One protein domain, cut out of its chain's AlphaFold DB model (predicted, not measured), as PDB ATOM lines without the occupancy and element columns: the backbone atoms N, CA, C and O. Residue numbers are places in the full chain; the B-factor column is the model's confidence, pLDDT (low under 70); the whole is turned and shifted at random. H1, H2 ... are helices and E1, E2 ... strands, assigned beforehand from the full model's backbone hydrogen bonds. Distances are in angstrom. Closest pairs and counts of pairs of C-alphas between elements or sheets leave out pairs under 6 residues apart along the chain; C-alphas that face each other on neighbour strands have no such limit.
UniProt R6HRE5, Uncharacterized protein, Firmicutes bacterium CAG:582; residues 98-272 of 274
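Overview. This is residues 98 to 272 of the 274 residues of an uncharacterized protein of Firmicutes bacterium CAG:582 (UniProt R6HRE5). Three twisted sheets are stacked in a row: the five-stranded sheet E1 E6 E7 E8 E9 in the middle, the four-stranded sheet E2 E3 E4 E5 over one face and the four-stranded sheet E10 E11 E12 E14 partly over the other. The end of this last sheet reaches beyond the middle one, and near that end lie the short helix H1 and the loops of residues 208 to 237. The printed part has 175 residues with fourteen named strands, then one named helix; the sheets, in the orders just written, are antiparallel, and the class is mostly strand. It is compact, with a radius of gyration of the C-alphas of 17.1 A, and spans 50 by 39 by 25 A.

Arrangement. The largest sheet runs E1 (residues 98 to 100), E6 (146 to 150), E7 (153 to 159), E8 (167 to 172), E9 (177 to 181), and is only just strongly twisted, with C-alphas up to 4.2 A off its plane. Within hydrogen-bond range are N 99 and O 147 at 2.9 A, N 155 and O 148 at 2.7 A, N 156 and O 169 at 2.8 A, and N 170 and O 179 at 2.9 A. The strongly twisted sheet E2 (110 to 114), E3 (117 to 124), E4 (127 to 132), E5 (135 to 140) has N 112 and O 119, N 120 and O 131, and N 128 and O 140 each at 2.8 A. The strongly twisted sheet E10 (191 to 197), E11 (202 to 207), E12 (238 to 245), E14 (257 to 263) has N 203 and O 196, N 204 and O 243, and N 242 and O 260 each at 2.8 A. E2 to E5, E6 to E9 and E10 to E12 are meanders, each strand the antiparallel neighbour of the one before. The three form a stack of sheets, face to face in turn; the closest C-alphas of E5 and E7 are those of Cys 140 and Lys 159, 5.9 A apart, and those of E6 and E10 are Ser 148 and Phe 197, 6.5 A. E12 runs on into E13 (247 to 249), which pairs with no named strand, at 33 degrees. H1 (264 to 270) is on the sheet with E14, over E14, and stands up from it at 53 degrees; every O i to N i+4 pair in H1 is within hydrogen-bond range.

Along the chain. E1 begins at C-alpha 98, (3.606, -61.793, 98.378). E3 is 22.0 A long, E7 19.4 A and E12 18.3 A. H1, 9.9 A, ends at C-alpha 270, (31.791, -74.691, 109.379).

Size, cuts and confidence. The C-alphas farthest apart, of Lys 116 and Asn 230, are 51.8 A apart. The printed part has no cut; the link E11 to E12, 30 residues, is long. Mean pLDDT of the printed part is 88.7, under 70 at residues 103 to 108, 124 to 126 and 230 to 232.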
ATOM      1  N   VAL A  98       3.446 -60.420  97.887       93.94
ATOM      2  CA  VAL A  98       3.606 -61.793  98.378       93.94
ATOM      3  C   VAL A  98       2.287 -62.289  98.948       93.94
ATOM      4  O   VAL A  98       1.700 -61.652  99.820       93.94
ATOM      5  N   ILE A  99       1.825 -63.434  98.459       91.81
ATOM      6  CA  ILE A  99       0.507 -63.976  98.773       91.81
ATOM      7  C   ILE A  99       0.675 -65.423  99.225       91.81
ATOM      8  O   ILE A  99       1.381 -66.206  98.591       91.81
ATOM      9  N   ASP A 100       0.035 -65.763 100.337       88.94
ATOM     10  CA  ASP A 100       0.004 -67.121 100.867       88.94
ATOM     11  C   ASP A 100      -1.285 -67.820 100.413       88.94
ATOM     12  O   ASP A 100      -2.388 -67.376 100.735       88.94
ATOM     13  N   ILE A 101      -1.142 -68.893  99.637       85.38
ATOM     14  CA  ILE A 101      -2.245 -69.686  99.084       85.38
ATOM     15  C   ILE A 101      -2.449 -71.020  99.826       85.38
ATOM     16  O   ILE A 101      -3.200 -71.868  99.344       85.38
ATOM     17  N   SER A 102      -1.825 -71.194 101.003       75.50
ATOM     18  CA  SER A 102      -1.889 -72.410 101.842       75.50
ATOM     19  C   SER A 102      -3.283 -72.813 102.325       75.50
ATOM     20  O   SER A 102      -3.466 -73.952 102.743       75.50
ATOM     21  N   LEU A 103      -4.277 -71.921 102.254       59.47
ATOM     22  CA  LEU A 103      -5.673 -72.251 102.568       59.47
ATOM     23  C   LEU A 103      -6.294 -73.258 101.580       59.47
ATOM     24  O   LEU A 103      -7.366 -73.792 101.851       59.47
ATOM     25  N   ASN A 104      -5.625 -73.529 100.457       57.12
ATOM     26  CA  ASN A 104      -5.962 -74.602  99.527       57.12
ATOM     27  C   ASN A 104      -4.944 -75.722  99.748       57.12
ATOM     28  O   ASN A 104      -3.752 -75.434  99.779       57.12
ATOM     29  N   ASP A 105      -5.361 -76.973  99.927       53.97
ATOM     30  CA  ASP A 105      -4.436 -78.085 100.172       53.97
ATOM     31  C   ASP A 105      -3.596 -78.384  98.914       53.97
ATOM     32  O   ASP A 105      -3.967 -79.181  98.054       53.97
ATOM     33  N   ILE A 106      -2.454 -77.699  98.793       58.81
ATOM     34  CA  ILE A 106      -1.570 -77.669  97.610       58.81
ATOM     35  C   ILE A 106      -0.868 -79.020  97.363       58.81
ATOM     36  O   ILE A 106      -0.083 -79.173  96.427       58.81
ATOM     37  N   SER A 107      -1.121 -80.012  98.220       57.81
ATOM     38  CA  SER A 107      -0.684 -81.395  98.024       57.81
ATOM     39  C   SER A 107      -1.621 -82.208  97.121       57.81
ATOM     40  O   SER A 107      -1.227 -83.265  96.628       57.81
ATOM     41  N   THR A 108      -2.830 -81.701  96.868       64.75
ATOM     42  CA  THR A 108      -3.885 -82.362  96.088       64.75
ATOM     43  C   THR A 108      -4.404 -81.461  94.970       64.75
ATOM     44  O   THR A 108      -3.978 -80.315  94.834       64.75
ATOM     45  N   GLU A 109      -5.284 -81.984  94.115       78.44
ATOM     46  CA  GLU A 109      -5.862 -81.200  93.024       78.44
ATOM     47  C   GLU A 109      -6.596 -79.967  93.552       78.44
ATOM     48  O   GLU A 109      -7.484 -80.074  94.397       78.44
ATOM     49  N   PHE A 110      -6.261 -78.789  93.033       84.56
ATOM     50  CA  PHE A 110      -6.970 -77.566  93.395       84.56
ATOM     51  C   PHE A 110      -6.994 -76.558  92.253       84.56
ATOM     52  O   PHE A 110      -6.226 -76.621  91.292       84.56
ATOM     53  N   SER A 111      -7.889 -75.583  92.388       85.44
ATOM     54  CA  SER A 111      -7.975 -74.422  91.515       85.44
ATOM     55  C   SER A 111      -8.028 -73.168  92.375       85.44
ATOM     56  O   SER A 111      -8.873 -73.060  93.262       85.44
ATOM     57  N   TYR A 112      -7.124 -72.226  92.125       86.31
ATOM     58  CA  TYR A 112      -7.044 -70.965  92.845       86.31
ATOM     59  C   TYR A 112      -6.979 -69.794  91.872       86.31
ATOM     60  O   TYR A 112      -6.110 -69.723  90.999       86.31
ATOM     61  N   SER A 113      -7.904 -68.853  92.034       87.94
ATOM     62  CA  SER A 113      -7.939 -67.616  91.261       87.94
ATOM     63  C   SER A 113      -7.256 -66.496  92.034       87.94
ATOM     64  O   SER A 113      -7.627 -66.181  93.161       87.94
ATOM     65  N   LEU A 114      -6.271 -65.877  91.394       85.31
ATOM     66  CA  LEU A 114      -5.444 -64.820  91.941       85.31
ATOM     67  C   LEU A 114      -5.349 -63.664  90.949       85.31
ATOM     68  O   LEU A 114      -4.545 -63.687  90.018       85.31
ATOM     69  N   ASN A 115      -6.159 -62.627  91.163       83.56
ATOM     70  CA  ASN A 115      -6.284 -61.511  90.227       83.56
ATOM     71  C   ASN A 115      -6.598 -62.027  88.800       83.56
ATOM     72  O   ASN A 115      -7.618 -62.683  88.602       83.56
ATOM     73  N   LYS A 116      -5.715 -61.786  87.822       89.38
ATOM     74  CA  LYS A 116      -5.838 -62.259  86.431       89.38
ATOM     75  C   LYS A 116      -5.268 -63.662  86.187       89.38
ATOM     76  O   LYS A 116      -5.266 -64.140  85.054       89.38
ATOM     77  N   PHE A 117      -4.741 -64.303  87.224       92.81
ATOM     78  CA  PHE A 117      -4.169 -65.638  87.147       92.81
ATOM     79  C   PHE A 117      -5.141 -66.667  87.709       92.81
ATOM     80  O   PHE A 117      -5.788 -66.451  88.730       92.81
ATOM     81  N   LYS A 118      -5.203 -67.827  87.068       92.50
ATOM     82  CA  LYS A 118      -5.852 -69.025  87.583       92.50
ATOM     83  C   LYS A 118      -4.813 -70.130  87.654       92.50
ATOM     84  O   LYS A 118      -4.361 -70.607  86.617       92.50
ATOM     85  N   ILE A 119      -4.429 -70.499  88.868       91.62
ATOM     86  CA  ILE A 119      -3.509 -71.598  89.146       91.62
ATOM     87  C   ILE A 119      -4.361 -72.853  89.305       91.62
ATOM     88  O   ILE A 119      -5.248 -72.879  90.153       91.62
ATOM     89  N   ASN A 120      -4.110 -73.883  88.505       90.25
ATOM     90  CA  ASN A 120      -4.689 -75.203  88.712       90.25
ATOM     91  C   ASN A 120      -3.572 -76.204  88.960       90.25
ATOM     92  O   ASN A 120      -2.542 -76.175  88.287       90.25
ATOM     93  N   VAL A 121      -3.812 -77.110  89.891       88.44
ATOM     94  CA  VAL A 121      -2.966 -78.265  90.139       88.44
ATOM     95  C   VAL A 121      -3.792 -79.496  89.841       88.44
ATOM     96  O   VAL A 121      -4.878 -79.656  90.392       88.44
ATOM     97  N   VAL A 122      -3.302 -80.310  88.914       87.94
ATOM     98  CA  VAL A 122      -3.965 -81.527  88.440       87.94
ATOM     99  C   VAL A 122      -3.052 -82.700  88.748       87.94
ATOM    100  O   VAL A 122      -1.850 -82.629  88.484       87.94
ATOM    101  N   SER A 123      -3.598 -83.767  89.319       82.62
ATOM    102  CA  SER A 123      -2.822 -84.930  89.724       82.62
ATOM    103  C   SER A 123      -2.791 -85.941  88.584       82.62
ATOM    104  O   SER A 123      -3.820 -86.287  88.004       82.62
ATOM    105  N   GLY A 124      -1.600 -86.428  88.235       69.06
ATOM    106  CA  GLY A 124      -1.434 -87.441  87.196       69.06
ATOM    107  C   GLY A 124      -0.166 -88.262  87.396       69.06
ATOM    108  O   GLY A 124       0.921 -87.717  87.556       69.06
ATOM    109  N   ASN A 125      -0.281 -89.595  87.372       65.31
ATOM    110  CA  ASN A 125       0.858 -90.529  87.413       65.31
ATOM    111  C   ASN A 125       1.882 -90.267  88.546       65.31
ATOM    112  O   ASN A 125       3.083 -90.452  88.357       65.31
ATOM    113  N   GLY A 126       1.417 -89.837  89.724       68.56
ATOM    114  CA  GLY A 126       2.269 -89.599  90.896       68.56
ATOM    115  C   GLY A 126       2.998 -88.251  90.919       68.56
ATOM    116  O   GLY A 126       3.776 -88.024  91.840       68.56
ATOM    117  N   LYS A 127       2.740 -87.358  89.953       76.38
ATOM    118  CA  LYS A 127       3.211 -85.966  89.947       76.38
ATOM    119  C   LYS A 127       2.043 -85.001  89.783       76.38
ATOM    120  O   LYS A 127       1.031 -85.323  89.162       76.38
ATOM    121  N   ASN A 128       2.210 -83.792  90.303       84.69
ATOM    122  CA  ASN A 128       1.251 -82.713  90.147       84.69
ATOM    123  C   ASN A 128       1.648 -81.842  88.947       84.69
ATOM    124  O   ASN A 128       2.730 -81.250  88.904       84.69
ATOM    125  N   GLN A 129       0.767 -81.762  87.956       89.44
ATOM    126  CA  GLN A 129       0.889 -80.831  86.843       89.44
ATOM    127  C   GLN A 129       0.372 -79.462  87.284       89.44
ATOM    128  O   GLN A 129      -0.765 -79.339  87.742       89.44
ATOM    129  N   ILE A 130       1.192 -78.426  87.118       90.31
ATOM    130  CA  ILE A 130       0.822 -77.057  87.474       90.31
ATOM    131  C   ILE A 130       0.468 -76.288  86.205       90.31
ATOM    132  O   ILE A 130       1.281 -76.127  85.290       90.31
ATOM    133  N   LEU A 131      -0.764 -75.797  86.160       92.25
ATOM    134  CA  LEU A 131      -1.318 -75.004  85.074       92.25
ATOM    135  C   LEU A 131      -1.540 -73.572  85.564       92.25
ATOM    136  O   LEU A 131      -2.120 -73.362  86.625       92.25
ATOM    137  N   VAL A 132      -1.155 -72.576  84.773       93.06
ATOM    138  CA  VAL A 132      -1.498 -71.168  85.016       93.06
ATOM    139  C   VAL A 132      -2.221 -70.639  83.793       93.06
ATOM    140  O   VAL A 132      -1.677 -70.692  82.696       93.06
ATOM    141  N   ASN A 133      -3.458 -70.169  83.952       92.62
ATOM    142  CA  ASN A 133      -4.318 -69.758  82.834       92.62
ATOM    143  C   ASN A 133      -4.399 -70.839  81.734       92.62
ATOM    144  O   ASN A 133      -4.384 -70.538  80.544       92.62
ATOM    145  N   ASN A 134      -4.475 -72.111  82.145       90.12
ATOM    146  CA  ASN A 134      -4.456 -73.309  81.289       90.12
ATOM    147  C   ASN A 134      -3.129 -73.590  80.555       90.12
ATOM    148  O   ASN A 134      -3.067 -74.513  79.748       90.12
ATOM    149  N   VAL A 135      -2.055 -72.857  80.854       93.12
ATOM    150  CA  VAL A 135      -0.706 -73.149  80.355       93.12
ATOM    151  C   VAL A 135       0.028 -74.043  81.342       93.12
ATOM    152  O   VAL A 135       0.177 -73.685  82.508       93.12
ATOM    153  N   ASN A 136       0.523 -75.191  80.876       91.38
ATOM    154  CA  ASN A 136       1.374 -76.068  81.678       91.38
ATOM    155  C   ASN A 136       2.752 -75.440  81.888       91.38
ATOM    156  O   ASN A 136       3.510 -75.264  80.934       91.38
ATOM    157  N   ILE A 137       3.077 -75.131  83.142       90.19
ATOM    158  CA  ILE A 137       4.373 -74.557  83.519       90.19
ATOM    159  C   ILE A 137       5.366 -75.600  84.043       90.19
ATOM    160  O   ILE A 137       6.562 -75.316  84.152       90.19
ATOM    161  N   GLY A 138       4.896 -76.813  84.335       87.25
ATOM    162  CA  GLY A 138       5.737 -77.926  84.743       87.25
ATOM    163  C   GLY A 138       5.015 -78.963  85.594       87.25
ATOM    164  O   GLY A 138       3.927 -78.740  86.119       87.25
ATOM    165  N   GLU A 139       5.689 -80.096  85.748       85.94
ATOM    166  CA  GLU A 139       5.345 -81.140  86.707       85.94
ATOM    167  C   GLU A 139       6.234 -80.992  87.941       85.94
ATOM    168  O   GLU A 139       7.450 -80.799  87.826       85.94
ATOM    169  N   CYS A 140       5.635 -81.086  89.119       84.25
ATOM    170  CA  CYS A 140       6.342 -81.078  90.391       84.25
ATOM    171  C   CYS A 140       5.568 -81.899  91.417       84.25
ATOM    172  O   CYS A 140       4.409 -82.229  91.197       84.25
ATOM    173  N   ASP A 141       6.177 -82.188  92.556       83.06
ATOM    174  CA  ASP A 141       5.465 -82.900  93.616       83.06
ATOM    175  C   ASP A 141       4.621 -81.933  94.440       83.06
ATOM    176  O   ASP A 141       3.490 -82.237  94.816       83.06
ATOM    177  N   ARG A 142       5.144 -80.724  94.672       84.19
ATOM    178  CA  ARG A 142       4.470 -79.692  95.453       84.19
ATOM    179  C   ARG A 142       4.735 -78.302  94.890       84.19
ATOM    180  O   ARG A 142       5.875 -77.938  94.613       84.19
ATOM    181  N   LEU A 143       3.692 -77.482  94.833       88.44
ATOM    182  CA  LEU A 143       3.831 -76.034  94.702       88.44
ATOM    183  C   LEU A 143       3.985 -75.416  96.102       88.44
ATOM    184  O   LEU A 143       3.253 -75.757  97.028       88.44
ATOM    185  N   GLU A 144       4.950 -74.523  96.299       89.69
ATOM    186  CA  GLU A 144       5.059 -73.810  97.575       89.69
ATOM    187  C   GLU A 144       3.909 -72.804  97.743       89.69
ATOM    188  O   GLU A 144       3.567 -72.098  96.793       89.69
ATOM    189  N   PRO A 145       3.324 -72.696  98.951       88.31
ATOM    190  CA  PRO A 145       2.141 -71.875  99.190       88.31
ATOM    191  C   PRO A 145       2.394 -70.382  99.074       88.31
ATOM    192  O   PRO A 145       1.460 -69.618  98.869       88.31
ATOM    193  N   ARG A 146       3.637 -69.933  99.218       92.06
ATOM    194  CA  ARG A 146       3.952 -68.527  99.003       92.06
ATOM    195  C   ARG A 146       4.216 -68.303  97.529       92.06
ATOM    196  O   ARG A 146       5.168 -68.850  96.982       92.06
ATOM    197  N   VAL A 147       3.389 -67.468  96.923       93.81
ATOM    198  CA  VAL A 147       3.527 -66.994  95.547       93.81
ATOM    199  C   VAL A 147       3.712 -65.484  95.564       93.81
ATOM    200  O   VAL A 147       3.474 -64.829  96.580       93.81
ATOM    201  N   SER A 148       4.148 -64.909  94.450       95.06
ATOM    202  CA  SER A 148       4.334 -63.463  94.378       95.06
ATOM    203  C   SER A 148       3.902 -62.892  93.045       95.06
ATOM    204  O   SER A 148       4.104 -63.518  92.013       95.06
ATOM    205  N   ILE A 149       3.368 -61.673  93.053       94.38
ATOM    206  CA  ILE A 149       3.025 -60.932  91.835       94.38
ATOM    207  C   ILE A 149       3.790 -59.613  91.791       94.38
ATOM    208  O   ILE A 149       3.843 -58.900  92.787       94.38
ATOM    209  N   VAL A 150       4.342 -59.267  90.632       93.62
ATOM    210  CA  VAL A 150       4.833 -57.914  90.323       93.62
ATOM    211  C   VAL A 150       4.356 -57.545  88.922       93.62
ATOM    212  O   VAL A 150       4.442 -58.362  88.002       93.62
ATOM    213  N   ASP A 151       3.793 -56.348  88.763       90.12
ATOM    214  CA  ASP A 151       3.036 -55.948  87.570       90.12
ATOM    215  C   ASP A 151       2.021 -57.039  87.149       90.12
ATOM    216  O   ASP A 151       1.073 -57.330  87.878       90.12
ATOM    217  N   ASN A 152       2.251 -57.686  86.001       90.81
ATOM    218  CA  ASN A 152       1.441 -58.778  85.455       90.81
ATOM    219  C   ASN A 152       2.251 -60.081  85.347       90.81
ATOM    220  O   ASN A 152       2.075 -60.831  84.385       90.81
ATOM    221  N   ILE A 153       3.180 -60.329  86.277       95.31
ATOM    222  CA  ILE A 153       3.969 -61.565  86.353       95.31
ATOM    223  C   ILE A 153       3.706 -62.250  87.689       95.31
ATOM    224  O   ILE A 153       3.929 -61.663  88.746       95.31
ATOM    225  N   LEU A 154       3.273 -63.506  87.623       96.50
ATOM    226  CA  LEU A 154       3.133 -64.411  88.752       96.50
ATOM    227  C   LEU A 154       4.395 -65.264  88.894       96.50
ATOM    228  O   LEU A 154       4.819 -65.920  87.945       96.50
ATOM    229  N   PHE A 155       4.954 -65.290  90.098       97.25
ATOM    230  CA  PHE A 155       6.077 -66.128  90.486       97.25
ATOM    231  C   PHE A 155       5.631 -67.289  91.365       97.25
ATOM    232  O   PHE A 155       4.899 -67.110  92.340       97.25
ATOM    233  N   LEU A 156       6.118 -68.476  91.015       95.38
ATOM    234  CA  LEU A 156       5.762 -69.763  91.600       95.38
ATOM    235  C   LEU A 156       7.043 -70.547  91.871       95.38
ATOM    236  O   LEU A 156       7.914 -70.635  91.002       95.38
ATOM    237  N   PHE A 157       7.151 -71.139  93.058       95.12
ATOM    238  CA  PHE A 157       8.255 -72.034  93.387       95.12
ATOM    239  C   PHE A 157       7.766 -73.483  93.406       95.12
ATOM    240  O   PHE A 157       6.976 -73.885  94.258       95.12
ATOM    241  N   LEU A 158       8.227 -74.247  92.421       92.69
ATOM    242  CA  LEU A 158       7.909 -75.652  92.217       92.69
ATOM    243  C   LEU A 158       8.957 -76.501  92.936       92.69
ATOM    244  O   LEU A 158      10.146 -76.419  92.610       92.69
ATOM    245  N   LYS A 159       8.516 -77.328  93.883       89.06
ATOM    246  CA  LYS A 159       9.358 -78.299  94.576       89.06
ATOM    247  C   LYS A 159       9.109 -79.710  94.090       89.06
ATOM    248  O   LYS A 159       7.976 -80.152  93.909       89.06
ATOM    249  N   ASN A 160      10.204 -80.425  93.926       84.56
ATOM    250  CA  ASN A 160      10.212 -81.816  93.529       84.56
ATOM    251  C   ASN A 160      10.892 -82.615  94.647       84.56
ATOM    252  O   ASN A 160      11.869 -82.146  95.229       84.56
ATOM    253  N   ASN A 161      10.375 -83.794  94.978       75.12
ATOM    254  CA  ASN A 161      11.015 -84.711  95.919       75.12
ATOM    255  C   ASN A 161      12.226 -85.384  95.266       75.12
ATOM    256  O   ASN A 161      13.082 -85.926  95.966       75.12
ATOM    257  N   LEU A 162      12.321 -85.336  93.931       83.50
ATOM    258  CA  LEU A 162      13.539 -85.708  93.237       83.50
ATOM    259  C   LEU A 162      14.645 -84.670  93.504       83.50
ATOM    260  O   LEU A 162      14.409 -83.460  93.396       83.50
ATOM    261  N   PRO A 163      15.867 -85.124  93.827       86.12
ATOM    262  CA  PRO A 163      16.977 -84.243  94.166       86.12
ATOM    263  C   PRO A 163      17.257 -83.204  93.092       86.12
ATOM    264  O   PRO A 163      17.304 -83.543  91.912       86.12
ATOM    265  N   ARG A 164      17.531 -81.957  93.499       91.00
ATOM    266  CA  ARG A 164      18.030 -80.901  92.595       91.00
ATOM    267  C   ARG A 164      17.111 -80.656  91.388       91.00
ATOM    268  O   ARG A 164      17.574 -80.336  90.290       91.00
ATOM    269  N   GLN A 165      15.802 -80.820  91.600       91.38
ATOM    270  CA  GLN A 165      14.760 -80.603  90.594       91.38
ATOM    271  C   GLN A 165      13.753 -79.506  90.977       91.38
ATOM    272  O   GLN A 165      12.615 -79.498  90.503       91.38
ATOM    273  N   ASN A 166      14.161 -78.548  91.811       93.38
ATOM    274  CA  ASN A 166      13.320 -77.400  92.140       93.38
ATOM    275  C   ASN A 166      13.412 -76.314  91.064       93.38
ATOM    276  O   ASN A 166      14.434 -76.173  90.383       93.38
ATOM    277  N   ARG A 167      12.339 -75.532  90.900       94.69
ATOM    278  CA  ARG A 167      12.252 -74.501  89.857       94.69
ATOM    279  C   ARG A 167      11.519 -73.263  90.346       94.69
ATOM    280  O   ARG A 167      10.406 -73.366  90.854       94.69
ATOM    281  N   LEU A 168      12.096 -72.090  90.118       96.62
ATOM    282  CA  LEU A 168      11.372 -70.823  90.184       96.62
ATOM    283  C   LEU A 168      10.857 -70.477  88.788       96.62
ATOM    284  O   LEU A 168      11.646 -70.300  87.857       96.62
ATOM    285  N   ILE A 169       9.540 -70.352  88.659       97.12
ATOM    286  CA  ILE A 169       8.870 -69.945  87.428       97.12
ATOM    287  C   ILE A 169       8.269 -68.557  87.615       97.12
ATOM    288  O   ILE A 169       7.594 -68.311  88.605       97.12
ATOM    289  N   GLY A 170       8.491 -67.670  86.649       96.88
ATOM    290  CA  GLY A 170       7.765 -66.412  86.492       96.88
ATOM    291  C   GLY A 170       6.983 -66.453  85.187       96.88
ATOM    292  O   GLY A 170       7.588 -66.630  84.131       96.88
ATOM    293  N   ILE A 171       5.665 -66.304  85.240       96.56
ATOM    294  CA  ILE A 171       4.764 -66.380  84.084       96.56
ATOM    295  C   ILE A 171       3.882 -65.138  84.020       96.56
ATOM    296  O   ILE A 171       3.403 -64.656  85.044       96.56
ATOM    297  N   ASN A 172       3.689 -64.593  82.823       94.31
ATOM    298  CA  ASN A 172       2.821 -63.439  82.635       94.31
ATOM    299  C   ASN A 172       1.351 -63.838  82.398       94.31
ATOM    300  O   ASN A 172       1.039 -65.013  82.211       94.31
ATOM    301  N   GLU A 173       0.443 -62.858  82.400       90.56
ATOM    302  CA  GLU A 173      -0.999 -63.087  82.180       90.56
ATOM    303  C   GLU A 173      -1.318 -63.780  80.839       90.56
ATOM    304  O   GLU A 173      -2.265 -64.564  80.766       90.56
ATOM    305  N   ASP A 174      -0.477 -63.550  79.821       89.56
ATOM    306  CA  ASP A 174      -0.570 -64.135  78.475       89.56
ATOM    307  C   ASP A 174      -0.116 -65.609  78.425       89.56
ATOM    308  O   ASP A 174      -0.174 -66.247  77.375       89.56
ATOM    309  N   GLY A 175       0.402 -66.149  79.533       88.25
ATOM    310  CA  GLY A 175       0.922 -67.513  79.609       88.25
ATOM    311  C   GLY A 175       2.385 -67.675  79.171       88.25
ATOM    312  O   GLY A 175       2.899 -68.791  79.110       88.25
ATOM    313  N   LYS A 176       3.096 -66.580  78.879       93.25
ATOM    314  CA  LYS A 176       4.523 -66.608  78.532       93.25
ATOM    315  C   LYS A 176       5.376 -66.736  79.793       93.25
ATOM    316  O   LYS A 176       5.310 -65.895  80.691       93.25
ATOM    317  N   ILE A 177       6.243 -67.747  79.816       94.56
ATOM    318  CA  ILE A 177       7.265 -67.909  80.854       94.56
ATOM    319  C   ILE A 177       8.355 -66.850  80.641       94.56
ATOM    320  O   ILE A 177       9.030 -66.826  79.614       94.56
ATOM    321  N   ILE A 178       8.500 -65.963  81.620       94.31
ATOM    322  CA  ILE A 178       9.502 -64.893  81.672       94.31
ATOM    323  C   ILE A 178      10.741 -65.351  82.448       94.31
ATOM    324  O   ILE A 178      11.861 -64.985  82.106       94.31
ATOM    325  N   VAL A 179      10.546 -66.177  83.479       95.06
ATOM    326  CA  VAL A 179      11.619 -66.700  84.332       95.06
ATOM    327  C   VAL A 179      11.458 -68.205  84.476       95.06
ATOM    328  O   VAL A 179      10.366 -68.690  84.757       95.06
ATOM    329  N   ASN A 180      12.551 -68.942  84.299       94.88
ATOM    330  CA  ASN A 180      12.635 -70.373  84.573       94.88
ATOM    331  C   ASN A 180      14.025 -70.677  85.133       94.88
ATOM    332  O   ASN A 180      14.967 -70.909  84.376       94.88
ATOM    333  N   LEU A 181      14.161 -70.606  86.456       94.62
ATOM    334  CA  LEU A 181      15.429 -70.820  87.145       94.62
ATOM    335  C   LEU A 181      15.421 -72.168  87.853       94.62
ATOM    336  O   LEU A 181      14.574 -72.428  88.704       94.62
ATOM    337  N   THR A 182      16.406 -72.995  87.526       93.69
ATOM    338  CA  THR A 182      16.727 -74.250  88.222       93.69
ATOM    339  C   THR A 182      17.956 -74.107  89.126       93.69
ATOM    340  O   THR A 182      18.343 -75.049  89.817       93.69
ATOM    341  N   GLY A 183      18.589 -72.929  89.105       91.69
ATOM    342  CA  GLY A 183      19.902 -72.668  89.674       91.69
ATOM    343  C   GLY A 183      20.481 -71.328  89.212       91.69
ATOM    344  O   GLY A 183      19.759 -70.480  88.682       91.69
ATOM    345  N   VAL A 184      21.792 -71.148  89.390       90.44
ATOM    346  CA  VAL A 184      22.535 -69.981  88.876       90.44
ATOM    347  C   VAL A 184      23.289 -70.390  87.618       90.44
ATOM    348  O   VAL A 184      24.336 -71.023  87.695       90.44
ATOM    349  N   ASN A 185      22.773 -70.003  86.452       82.81
ATOM    350  CA  ASN A 185      23.280 -70.483  85.159       82.81
ATOM    351  C   ASN A 185      24.763 -70.160  84.904       82.81
ATOM    352  O   ASN A 185      25.437 -70.904  84.201       82.81
ATOM    353  N   SER A 186      25.285 -69.072  85.477       83.50
ATOM    354  CA  SER A 186      26.703 -68.697  85.362       83.50
ATOM    355  C   SER A 186      27.642 -69.542  86.233       83.50
ATOM    356  O   SER A 186      28.861 -69.395  86.137       83.50
ATOM    357  N   LEU A 187      27.105 -70.419  87.087       88.38
ATOM    358  CA  LEU A 187      27.846 -71.189  88.076       88.38
ATOM    359  C   LEU A 187      27.500 -72.673  87.991       88.38
ATOM    360  O   LEU A 187      26.454 -73.115  88.466       88.38
ATOM    361  N   SER A 188      28.421 -73.461  87.443       89.38
ATOM    362  CA  SER A 188      28.167 -74.879  87.209       89.38
ATOM    363  C   SER A 188      27.812 -75.635  88.487       89.38
ATOM    364  O   SER A 188      28.485 -75.502  89.508       89.38
ATOM    365  N   GLY A 189      26.741 -76.419  88.433       90.56
ATOM    366  CA  GLY A 189      26.270 -77.193  89.578       90.56
ATOM    367  C   GLY A 189      25.592 -76.406  90.697       90.56
ATOM    368  O   GLY A 189      25.165 -77.040  91.657       90.56
ATOM    369  N   MET A 190      25.421 -75.083  90.605       94.19
ATOM    370  CA  MET A 190      24.577 -74.357  91.564       94.19
ATOM    371  C   MET A 190      23.105 -74.627  91.279       94.19
ATOM    372  O   MET A 190      22.536 -74.009  90.382       94.19
ATOM    373  N   SER A 191      22.492 -75.529  92.045       95.25
ATOM    374  CA  SER A 191      21.068 -75.861  91.944       95.25
ATOM    375  C   SER A 191      20.242 -75.079  92.962       95.25
ATOM    376  O   SER A 191      20.745 -74.708  94.020       95.25
ATOM    377  N   LEU A 192      18.986 -74.797  92.625       95.88
ATOM    378  CA  LEU A 192      18.041 -74.087  93.475       95.88
ATOM    379  C   LEU A 192      17.517 -74.978  94.607       95.88
ATOM    380  O   LEU A 192      16.879 -76.000  94.367       95.88
ATOM    381  N   GLU A 193      17.718 -74.539  95.846       94.19
ATOM    382  CA  GLU A 193      17.263 -75.251  97.046       94.19
ATOM    383  C   GLU A 193      16.009 -74.605  97.633       94.19
ATOM    384  O   GLU A 193      15.032 -75.280  97.973       94.19
ATOM    385  N   LYS A 194      16.005 -73.272  97.729       94.69
ATOM    386  CA  LYS A 194      14.909 -72.531  98.353       94.69
ATOM    387  C   LYS A 194      14.717 -71.160  97.724       94.69
ATOM    388  O   LYS A 194      15.660 -70.526  97.260       94.69
ATOM    389  N   VAL A 195      13.470 -70.703  97.747       96.75
ATOM    390  CA  VAL A 195      13.058 -69.376  97.293       96.75
ATOM    391  C   VAL A 195      12.326 -68.675  98.425       96.75
ATOM    392  O   VAL A 195      11.468 -69.272  99.075       96.75
ATOM    393  N   SER A 196      12.656 -67.408  98.651       96.19
ATOM    394  CA  SER A 196      11.934 -66.528  99.570       96.19
ATOM    395  C   SER A 196      11.489 -65.276  98.828       96.19
ATOM    396  O   SER A 196      12.314 -64.535  98.298       96.19
ATOM    397  N   PHE A 197      10.181 -65.041  98.790       95.88
ATOM    398  CA  PHE A 197       9.606 -63.831  98.215       95.88
ATOM    399  C   PHE A 197       9.625 -62.709  99.258       95.88
ATOM    400  O   PHE A 197       9.033 -62.857 100.328       95.88
ATOM    401  N   ASN A 198      10.304 -61.606  98.946       93.19
ATOM    402  CA  ASN A 198      10.323 -60.381  99.742       93.19
ATOM    403  C   ASN A 198       9.665 -59.248  98.954       93.19
ATOM    404  O   ASN A 198       9.500 -59.346  97.745       93.19
ATOM    405  N   THR A 199       9.358 -58.140  99.623       90.31
ATOM    406  CA  THR A 199       8.693 -56.980  99.010       90.31
ATOM    407  C   THR A 199       9.474 -56.367  97.845       90.31
ATOM    408  O   THR A 199       8.862 -55.955  96.869       90.31
ATOM    409  N   ASP A 200      10.807 -56.341  97.901       90.00
ATOM    410  CA  ASP A 200      11.641 -55.668  96.889       90.00
ATOM    411  C   ASP A 200      12.356 -56.652  95.941       90.00
ATOM    412  O   ASP A 200      12.926 -56.250  94.923       90.00
ATOM    413  N   SER A 201      12.383 -57.941  96.285       93.50
ATOM    414  CA  SER A 201      13.197 -58.940  95.595       93.50
ATOM    415  C   SER A 201      12.773 -60.373  95.906       93.50
ATOM    416  O   SER A 201      12.072 -60.659  96.877       93.50
ATOM    417  N   ILE A 202      13.258 -61.301  95.089       96.81
ATOM    418  CA  ILE A 202      13.185 -62.737  95.326       96.81
ATOM    419  C   ILE A 202      14.578 -63.208  95.741       96.81
ATOM    420  O   ILE A 202      15.532 -63.053  94.979       96.81
ATOM    421  N   ASN A 203      14.694 -63.804  96.925       96.75
ATOM    422  CA  ASN A 203      15.943 -64.405  97.383       96.75
ATOM    423  C   ASN A 203      15.983 -65.886  97.013       96.75
ATOM    424  O   ASN A 203      15.017 -66.617  97.248       96.75
ATOM    425  N   LEU A 204      17.110 -66.326  96.463       97.19
ATOM    426  CA  LEU A 204      17.366 -67.693  96.029       97.19
ATOM    427  C   LEU A 204      18.504 -68.273  96.863       97.19
ATOM    428  O   LEU A 204      19.621 -67.765  96.818       97.19
ATOM    429  N   GLU A 205      18.239 -69.357  97.580       96.69
ATOM    430  CA  GLU A 205      19.283 -70.172  98.200       96.69
ATOM    431  C   GLU A 205      19.651 -71.290  97.221       96.69
ATOM    432  O   GLU A 205      18.782 -72.038  96.758       96.69
ATOM    433  N   VAL A 206      20.934 -71.376  96.878       96.50
ATOM    434  CA  VAL A 206      21.461 -72.317  95.887       96.50
ATOM    435  C   VAL A 206      22.649 -73.096  96.443       96.50
ATOM    436  O   VAL A 206      23.425 -72.576  97.250       96.50
ATOM    437  N   SER A 207      22.800 -74.341  95.992       95.12
ATOM    438  CA  SER A 207      23.831 -75.259  96.472       95.12
ATOM    439  C   SER A 207      24.451 -76.092  95.349       95.12
ATOM    440  O   SER A 207      23.772 -76.629  94.468       95.12
ATOM    441  N   ARG A 208      25.774 -76.264  95.423       94.31
ATOM    442  CA  ARG A 208      26.521 -77.296  94.680       94.31
ATOM    443  C   ARG A 208      26.655 -78.602  95.446       94.31
ATOM    444  O   ARG A 208      27.185 -79.571  94.912       94.31
ATOM    445  N   ILE A 209      26.221 -78.619  96.698       92.94
ATOM    446  CA  ILE A 209      26.384 -79.744  97.603       92.94
ATOM    447  C   ILE A 209      25.075 -80.500  97.685       92.94
ATOM    448  O   ILE A 209      24.030 -79.920  97.975       92.94
ATOM    449  N   TYR A 210      25.160 -81.801  97.458       92.62
ATOM    450  CA  TYR A 210      24.064 -82.722  97.688       92.62
ATOM    451  C   TYR A 210      24.632 -84.021  98.246       92.62
ATOM    452  O   TYR A 210      25.594 -84.557  97.695       92.62
ATOM    453  N   ASP A 211      24.066 -84.490  99.357       89.62
ATOM    454  CA  ASP A 211      24.470 -85.739 100.014       89.62
ATOM    455  C   ASP A 211      25.998 -85.841 100.250       89.62
ATOM    456  O   ASP A 211      26.661 -86.815  99.896       89.62
ATOM    457  N   GLY A 212      26.599 -84.755 100.756       86.94
ATOM    458  CA  GLY A 212      28.042 -84.678 101.040       86.94
ATOM    459  C   GLY A 212      28.961 -84.671  99.809       86.94
ATOM    460  O   GLY A 212      30.188 -84.717  99.954       86.94
ATOM    461  N   LYS A 213      28.403 -84.598  98.595       90.81
ATOM    462  CA  LYS A 213      29.150 -84.547  97.334       90.81
ATOM    463  C   LYS A 213      29.094 -83.156  96.723       90.81
ATOM    464  O   LYS A 213      28.053 -82.505  96.713       90.81
ATOM    465  N   LEU A 214      30.222 -82.735  96.163       92.81
ATOM    466  CA  LEU A 214      30.330 -81.572  95.299       92.81
ATOM    467  C   LEU A 214      29.890 -81.945  93.883       92.81
ATOM    468  O   LEU A 214      30.524 -82.768  93.220       92.81
ATOM    469  N   ILE A 215      28.828 -81.304  93.412       93.00
ATOM    470  CA  ILE A 215      28.291 -81.470  92.066       93.00
ATOM    471  C   ILE A 215      28.669 -80.242  91.248       93.00
ATOM    472  O   ILE A 215      28.313 -79.115  91.581       93.00
ATOM    473  N   LEU A 216      29.383 -80.473  90.149       91.50
ATOM    474  CA  LEU A 216      29.781 -79.427  89.200       91.50
ATOM    475  C   LEU A 216      28.959 -79.460  87.908       91.50
ATOM    476  O   LEU A 216      29.099 -78.577  87.068       91.50
ATOM    477  N   SER A 217      28.101 -80.465  87.751       90.19
ATOM    478  CA  SER A 217      27.199 -80.605  86.614       90.19
ATOM    479  C   SER A 217      26.011 -79.658  86.739       90.19
ATOM    480  O   SER A 217      25.328 -79.636  87.763       90.19
ATOM    481  N   SER A 218      25.737 -78.895  85.681       88.62
ATOM    482  CA  SER A 218      24.541 -78.046  85.572       88.62
ATOM    483  C   SER A 218      23.305 -78.805  85.085       88.62
ATOM    484  O   SER A 218      22.258 -78.192  84.876       88.62
ATOM    485  N   ASN A 219      23.412 -80.119  84.869       90.44
ATOM    486  CA  ASN A 219      22.292 -80.922  84.403       90.44
ATOM    487  C   ASN A 219      21.216 -81.016  85.492       90.44
ATOM    488  O   ASN A 219      21.496 -81.279  86.663       90.44
ATOM    489  N   PHE A 220      19.967 -80.797  85.090       88.56
ATOM    490  CA  PHE A 220      18.822 -80.805  85.995       88.56
ATOM    491  C   PHE A 220      18.618 -82.194  86.612       88.56
ATOM    492  O   PHE A 220      18.497 -83.183  85.892       88.56
ATOM    493  N   GLY A 221      18.580 -82.268  87.944       90.06
ATOM    494  CA  GLY A 221      18.465 -83.525  88.686       90.06
ATOM    495  C   GLY A 221      19.728 -84.387  88.760       90.06
ATOM    496  O   GLY A 221      19.675 -85.470  89.337       90.06
ATOM    497  N   ASP A 222      20.861 -83.944  88.206       91.38
ATOM    498  CA  ASP A 222      22.114 -84.685  88.346       91.38
ATOM    499  C   ASP A 222      22.617 -84.615  89.792       91.38
ATOM    500  O   ASP A 222      22.718 -83.539  90.389       91.38
ATOM    501  N   THR A 223      22.925 -85.788  90.342       92.94
ATOM    502  CA  THR A 223      23.443 -85.994  91.702       92.94
ATOM    503  C   THR A 223      24.872 -86.537  91.702       92.94
ATOM    504  O   THR A 223      25.465 -86.760  92.761       92.94
ATOM    505  N   THR A 224      25.449 -86.741  90.516       92.31
ATOM    506  CA  THR A 224      26.803 -87.257  90.351       92.31
ATOM    507  C   THR A 224      27.800 -86.180  90.751       92.31
ATOM    508  O   THR A 224      27.876 -85.108  90.151       92.31
ATOM    509  N   GLY A 225      28.583 -86.467  91.783       90.31
ATOM    510  CA  GLY A 225      29.534 -85.520  92.342       90.31
ATOM    511  C   GLY A 225      30.737 -86.208  92.964       90.31
ATOM    512  O   GLY A 225      30.770 -87.430  93.120       90.31
ATOM    513  N   SER A 226      31.729 -85.403  93.327       90.62
ATOM    514  CA  SER A 226      32.946 -85.862  93.999       90.62
ATOM    515  C   SER A 226      32.857 -85.619  95.509       90.62
ATOM    516  O   SER A 226      32.227 -84.646  95.922       90.62
ATOM    517  N   PRO A 227      33.488 -86.448  96.358       88.38
ATOM    518  CA  PRO A 227      33.541 -86.187  97.795       88.38
ATOM    519  C   PRO A 227      34.165 -84.820  98.104       88.38
ATOM    520  O   PRO A 227      35.202 -84.477  97.533       88.38
ATOM    521  N   LEU A 228      33.576 -84.070  99.042       84.56
ATOM    522  CA  LEU A 228      34.049 -82.731  99.423       84.56
ATOM    523  C   LEU A 228      35.504 -82.729  99.922       84.56
ATOM    524  O   LEU A 228      36.300 -81.907  99.480       84.56
ATOM    525  N   CYS A 229      35.871 -83.685 100.784       78.19
ATOM    526  CA  CYS A 229      37.195 -83.746 101.423       78.19
ATOM    527  C   CYS A 229      38.354 -84.070 100.475       78.19
ATOM    528  O   CYS A 229      39.501 -83.769 100.784       78.19
ATOM    529  N   ASN A 230      38.054 -84.677  99.324       68.81
ATOM    530  CA  ASN A 230      39.050 -85.128  98.349       68.81
ATOM    531  C   ASN A 230      38.918 -84.397  97.009       68.81
ATOM    532  O   ASN A 230      39.534 -84.799  96.018       68.81
ATOM    533  N   SER A 231      38.088 -83.355  96.952       67.00
ATOM    534  CA  SER A 231      37.922 -82.569  95.741       67.00
ATOM    535  C   SER A 231      39.246 -81.873  95.405       67.00
ATOM    536  O   SER A 231      39.847 -81.188  96.233       67.00
ATOM    537  N   LYS A 232      39.712 -82.059  94.164       69.12
ATOM    538  CA  LYS A 232      40.845 -81.305  93.598       69.12
ATOM    539  C   LYS A 232      40.442 -79.879  93.199       69.12
ATOM    540  O   LYS A 232      41.261 -79.152  92.636       69.12
ATOM    541  N   ASP A 233      39.184 -79.504  93.426       72.00
ATOM    542  CA  ASP A 233      38.653 -78.203  93.053       72.00
ATOM    543  C   ASP A 233      39.184 -77.109  93.984       72.00
ATOM    544  O   ASP A 233      39.698 -77.358  95.076       72.00
ATOM    545  N   SER A 234      39.114 -75.863  93.513       72.50
ATOM    546  CA  SER A 234      39.651 -74.720  94.252       72.50
ATOM    547  C   SER A 234      38.995 -74.595  95.629       72.50
ATOM    548  O   SER A 234      37.770 -74.566  95.719       72.50
ATOM    549  N   LYS A 235      39.794 -74.415  96.689       77.75
ATOM    550  CA  LYS A 235      39.302 -74.134  98.053       77.75
ATOM    551  C   LYS A 235      38.394 -72.898  98.126       77.75
ATOM    552  O   LYS A 235      37.536 -72.835  99.006       77.75
ATOM    553  N   ASP A 236      38.550 -71.986  97.166       83.12
ATOM    554  CA  ASP A 236      37.779 -70.745  97.028       83.12
ATOM    555  C   ASP A 236      36.499 -70.918  96.190       83.12
ATOM    556  O   ASP A 236      35.765 -69.957  95.963       83.12
ATOM    557  N   LEU A 237      36.217 -72.123  95.682       89.62
ATOM    558  CA  LEU A 237      35.029 -72.363  94.870       89.62
ATOM    559  C   LEU A 237      33.767 -72.165  95.716       89.62
ATOM    560  O   LEU A 237      33.595 -72.821  96.739       89.62
ATOM    561  N   LEU A 238      32.862 -71.300  95.260       92.44
ATOM    562  CA  LEU A 238      31.575 -71.070  95.912       92.44
ATOM    563  C   LEU A 238      30.697 -72.329  95.845       92.44
ATOM    564  O   LEU A 238      30.377 -72.799  94.750       92.44
ATOM    565  N   VAL A 239      30.273 -72.842  97.001       93.81
ATOM    566  CA  VAL A 239      29.428 -74.047  97.116       93.81
ATOM    567  C   VAL A 239      28.027 -73.778  97.626       93.81
ATOM    568  O   VAL A 239      27.113 -74.504  97.248       93.81
ATOM    569  N   LEU A 240      27.857 -72.725  98.419       95.19
ATOM    570  CA  LEU A 240      26.559 -72.202  98.831       95.19
ATOM    571  C   LEU A 240      26.455 -70.743  98.413       95.19
ATOM    572  O   LEU A 240      27.434 -70.001  98.505       95.19
ATOM    573  N   GLY A 241      25.272 -70.322  97.987       95.69
ATOM    574  CA  GLY A 241      25.020 -68.929  97.650       95.69
ATOM    575  C   GLY A 241      23.597 -68.507  97.969       95.69
ATOM    576  O   GLY A 241      22.655 -69.280  97.821       95.69
ATOM    577  N   ASN A 242      23.455 -67.257  98.388       96.75
ATOM    578  CA  ASN A 242      22.195 -66.551  98.509       96.75
ATOM    579  C   ASN A 242      22.198 -65.407  97.494       96.75
ATOM    580  O   ASN A 242      23.050 -64.515  97.559       96.75
ATOM    581  N   TYR A 243      21.279 -65.469  96.538       96.19
ATOM    582  CA  TYR A 243      21.183 -64.538  95.423       96.19
ATOM    583  C   TYR A 243      19.900 -63.729  95.483       96.19
ATOM    584  O   TYR A 243      18.847 -64.242  95.841       96.19
ATOM    585  N   GLU A 244      19.984 -62.480  95.053       95.06
ATOM    586  CA  GLU A 244      18.857 -61.585  94.861       95.06
ATOM    587  C   GLU A 244      18.464 -61.547  93.384       95.06
ATOM    588  O   GLU A 244      19.301 -61.287  92.518       95.06
ATOM    589  N   LEU A 245      17.178 -61.744  93.105       95.19
ATOM    590  CA  LEU A 245      16.550 -61.470  91.820       95.19
ATOM    591  C   LEU A 245      15.540 -60.335  92.009       95.19
ATOM    592  O   LEU A 245      14.554 -60.484  92.727       95.19
ATOM    593  N   SER A 246      15.768 -59.198  91.361       93.31
ATOM    594  CA  SER A 246      14.858 -58.046  91.410       93.31
ATOM    595  C   SER A 246      14.242 -57.778  90.042       93.31
ATOM    596  O   SER A 246      14.793 -58.160  89.009       93.31
ATOM    597  N   TYR A 247      13.082 -57.132  90.027       93.06
ATOM    598  CA  TYR A 247      12.381 -56.793  88.796       93.06
ATOM    599  C   TYR A 247      12.801 -55.404  88.298       93.06
ATOM    600  O   TYR A 247      12.934 -54.463  89.084       93.06
ATOM    601  N   LYS A 248      13.052 -55.287  86.990       90.62
ATOM    602  CA  LYS A 248      13.539 -54.061  86.340       90.62
ATOM    603  C   LYS A 248      12.409 -53.244  85.697       90.62
ATOM    604  O   LYS A 248      12.629 -52.083  85.359       90.62
ATOM    605  N   GLY A 249      11.216 -53.824  85.551       89.56
ATOM    606  CA  GLY A 249      10.119 -53.248  84.769       89.56
ATOM    607  C   GLY A 249       9.991 -53.892  83.390       89.56
ATOM    608  O   GLY A 249      10.871 -54.628  82.953       89.56
ATOM    609  N   ASN A 250       8.891 -53.610  82.689       89.44
ATOM    610  CA  ASN A 250       8.665 -54.023  81.295       89.44
ATOM    611  C   ASN A 250       8.831 -55.530  81.027       89.44
ATOM    612  O   ASN A 250       9.321 -55.932  79.975       89.44
ATOM    613  N   LYS A 251       8.395 -56.377  81.964       88.94
ATOM    614  CA  LYS A 251       8.551 -57.837  81.896       88.94
ATOM    615  C   LYS A 251      10.026 -58.307  81.879       88.94
ATOM    616  O   LYS A 251      10.290 -59.426  81.449       88.94
ATOM    617  N   GLU A 252      10.971 -57.500  82.376       90.38
ATOM    618  CA  GLU A 252      12.395 -57.848  82.512       90.38
ATOM    619  C   GLU A 252      12.831 -57.987  83.981       90.38
ATOM    620  O   GLU A 252      12.464 -57.186  84.844       90.38
ATOM    621  N   MET A 253      13.689 -58.973  84.256       91.38
ATOM    622  CA  MET A 253      14.374 -59.113  85.546       91.38
ATOM    623  C   MET A 253      15.779 -58.512  85.480       91.38
ATOM    624  O   MET A 253      16.407 -58.497  84.423       91.38
ATOM    625  N   ASN A 254      16.296 -58.062  86.620       90.81
ATOM    626  CA  ASN A 254      17.724 -57.803  86.770       90.81
ATOM    627  C   ASN A 254      18.510 -59.121  86.787       90.81
ATOM    628  O   ASN A 254      17.961 -60.196  87.040       90.81
ATOM    629  N   GLU A 255      19.816 -59.027  86.550       91.00
ATOM    630  CA  GLU A 255      20.728 -60.147  86.770       91.00
ATOM    631  C   GLU A 255      20.737 -60.573  88.244       91.00
ATOM    632  O   GLU A 255      20.472 -59.772  89.144       91.00
ATOM    633  N   LEU A 256      21.060 -61.846  88.484       92.81
ATOM    634  CA  LEU A 256      21.212 -62.375  89.833       92.81
ATOM    635  C   LEU A 256      22.416 -61.736  90.524       92.81
ATOM    636  O   LEU A 256      23.541 -61.813  90.027       92.81
ATOM    637  N   VAL A 257      22.183 -61.168  91.704       93.69
ATOM    638  CA  VAL A 257      23.221 -60.529  92.520       93.69
ATOM    639  C   VAL A 257      23.502 -61.395  93.739       93.69
ATOM    640  O   VAL A 257      22.590 -61.709  94.495       93.69
ATOM    641  N   LEU A 258      24.756 -61.774  93.962       94.19
ATOM    642  CA  LEU A 258      25.157 -62.482  95.175       94.19
ATOM    643  C   LEU A 258      25.069 -61.542  96.378       94.19
ATOM    644  O   LEU A 258      25.709 -60.487  96.414       94.19
ATOM    645  N   ILE A 259      24.281 -61.958  97.366       93.62
ATOM    646  CA  ILE A 259      24.164 -61.305  98.670       93.62
ATOM    647  C   ILE A 259      25.251 -61.848  99.601       93.62
ATOM    648  O   ILE A 259      25.982 -61.089 100.229       93.62
ATOM    649  N   SER A 260      25.346 -63.174  99.690       93.94
ATOM    650  CA  SER A 260      26.267 -63.884 100.577       93.94
ATOM    651  C   SER A 260      26.463 -65.313 100.091       93.94
ATOM    652  O   SER A 260      25.593 -65.862  99.422       93.94
ATOM    653  N   GLY A 261      27.548 -65.966 100.480       94.25
ATOM    654  CA  GLY A 261      27.742 -67.380 100.196       94.25
ATOM    655  C   GLY A 261      28.954 -67.933 100.923       94.25
ATOM    656  O   GLY A 261      29.566 -67.226 101.720       94.25
ATOM    657  N   SER A 262      29.271 -69.196 100.663       93.62
ATOM    658  CA  SER A 262      30.400 -69.870 101.299       93.62
ATOM    659  C   SER A 262      31.216 -70.642 100.279       93.62
ATOM    660  O   SER A 262      30.659 -71.327  99.412       93.62
ATOM    661  N   SER A 263      32.536 -70.530 100.386       92.81
ATOM    662  CA  SER A 263      33.472 -71.350  99.615       92.81
ATOM    663  C   SER A 263      33.524 -72.794 100.132       92.81
ATOM    664  O   SER A 263      33.029 -73.083 101.224       92.81
ATOM    665  N   ILE A 264      34.138 -73.712  99.370       89.94
ATOM    666  CA  ILE A 264      34.391 -75.094  99.820       89.94
ATOM    667  C   ILE A 264      35.065 -75.075 101.193       89.94
ATOM    668  O   ILE A 264      34.621 -75.770 102.102       89.94
ATOM    669  N   SER A 265      36.127 -74.279 101.352       88.38
ATOM    670  CA  SER A 265      36.914 -74.275 102.589       88.38
ATOM    671  C   SER A 265      36.118 -73.790 103.801       88.38
ATOM    672  O   SER A 265      36.204 -74.387 104.875       88.38
ATOM    673  N   GLU A 266      35.300 -72.752 103.623       91.50
ATOM    674  CA  GLU A 266      34.418 -72.228 104.665       91.50
ATOM    675  C   GLU A 266      33.329 -73.231 105.031       91.50
ATOM    676  O   GLU A 266      33.088 -73.463 106.213       91.50
ATOM    677  N   TYR A 267      32.709 -73.863 104.032       91.31
ATOM    678  CA  TYR A 267      31.662 -74.854 104.252       91.31
ATOM    679  C   TYR A 267      32.186 -76.080 105.005       91.31
ATOM    680  O   TYR A 267      31.578 -76.509 105.984       91.31
ATOM    681  N   VAL A 268      33.323 -76.625 104.572       89.75
ATOM    682  CA  VAL A 268      33.972 -77.788 105.193       89.75
ATOM    683  C   VAL A 268      34.294 -77.494 106.660       89.75
ATOM    684  O   VAL A 268      33.857 -78.227 107.548       89.75
ATOM    685  N   LYS A 269      34.937 -76.349 106.924       89.50
ATOM    686  CA  LYS A 269      35.272 -75.903 108.280       89.50
ATOM    687  C   LYS A 269      34.032 -75.673 109.150       89.50
ATOM    688  O   LYS A 269      34.019 -76.087 110.302       89.50
ATOM    689  N   ALA A 270      33.002 -75.013 108.622       90.62
ATOM    690  CA  ALA A 270      31.791 -74.691 109.379       90.62
ATOM    691  C   ALA A 270      30.986 -75.936 109.783       90.62
ATOM    692  O   ALA A 270      30.284 -75.906 110.790       90.62
ATOM    693  N   ASN A 271      31.096 -77.024 109.017       88.50
ATOM    694  CA  ASN A 271      30.357 -78.264 109.253       88.50
ATOM    695  C   ASN A 271      31.208 -79.368 109.906       88.50
ATOM    696  O   ASN A 271      30.726 -80.492 110.027       88.50
ATOM    697  N   ASN A 272      32.449 -79.074 110.325       86.06
ATOM    698  CA  ASN A 272      33.411 -80.063 110.839       86.06
ATOM    699  C   ASN A 272      33.530 -81.301 109.932       86.06
ATOM    700  O   ASN A 272      33.620 -82.439 110.394       86.06
TER     701      ASN A 272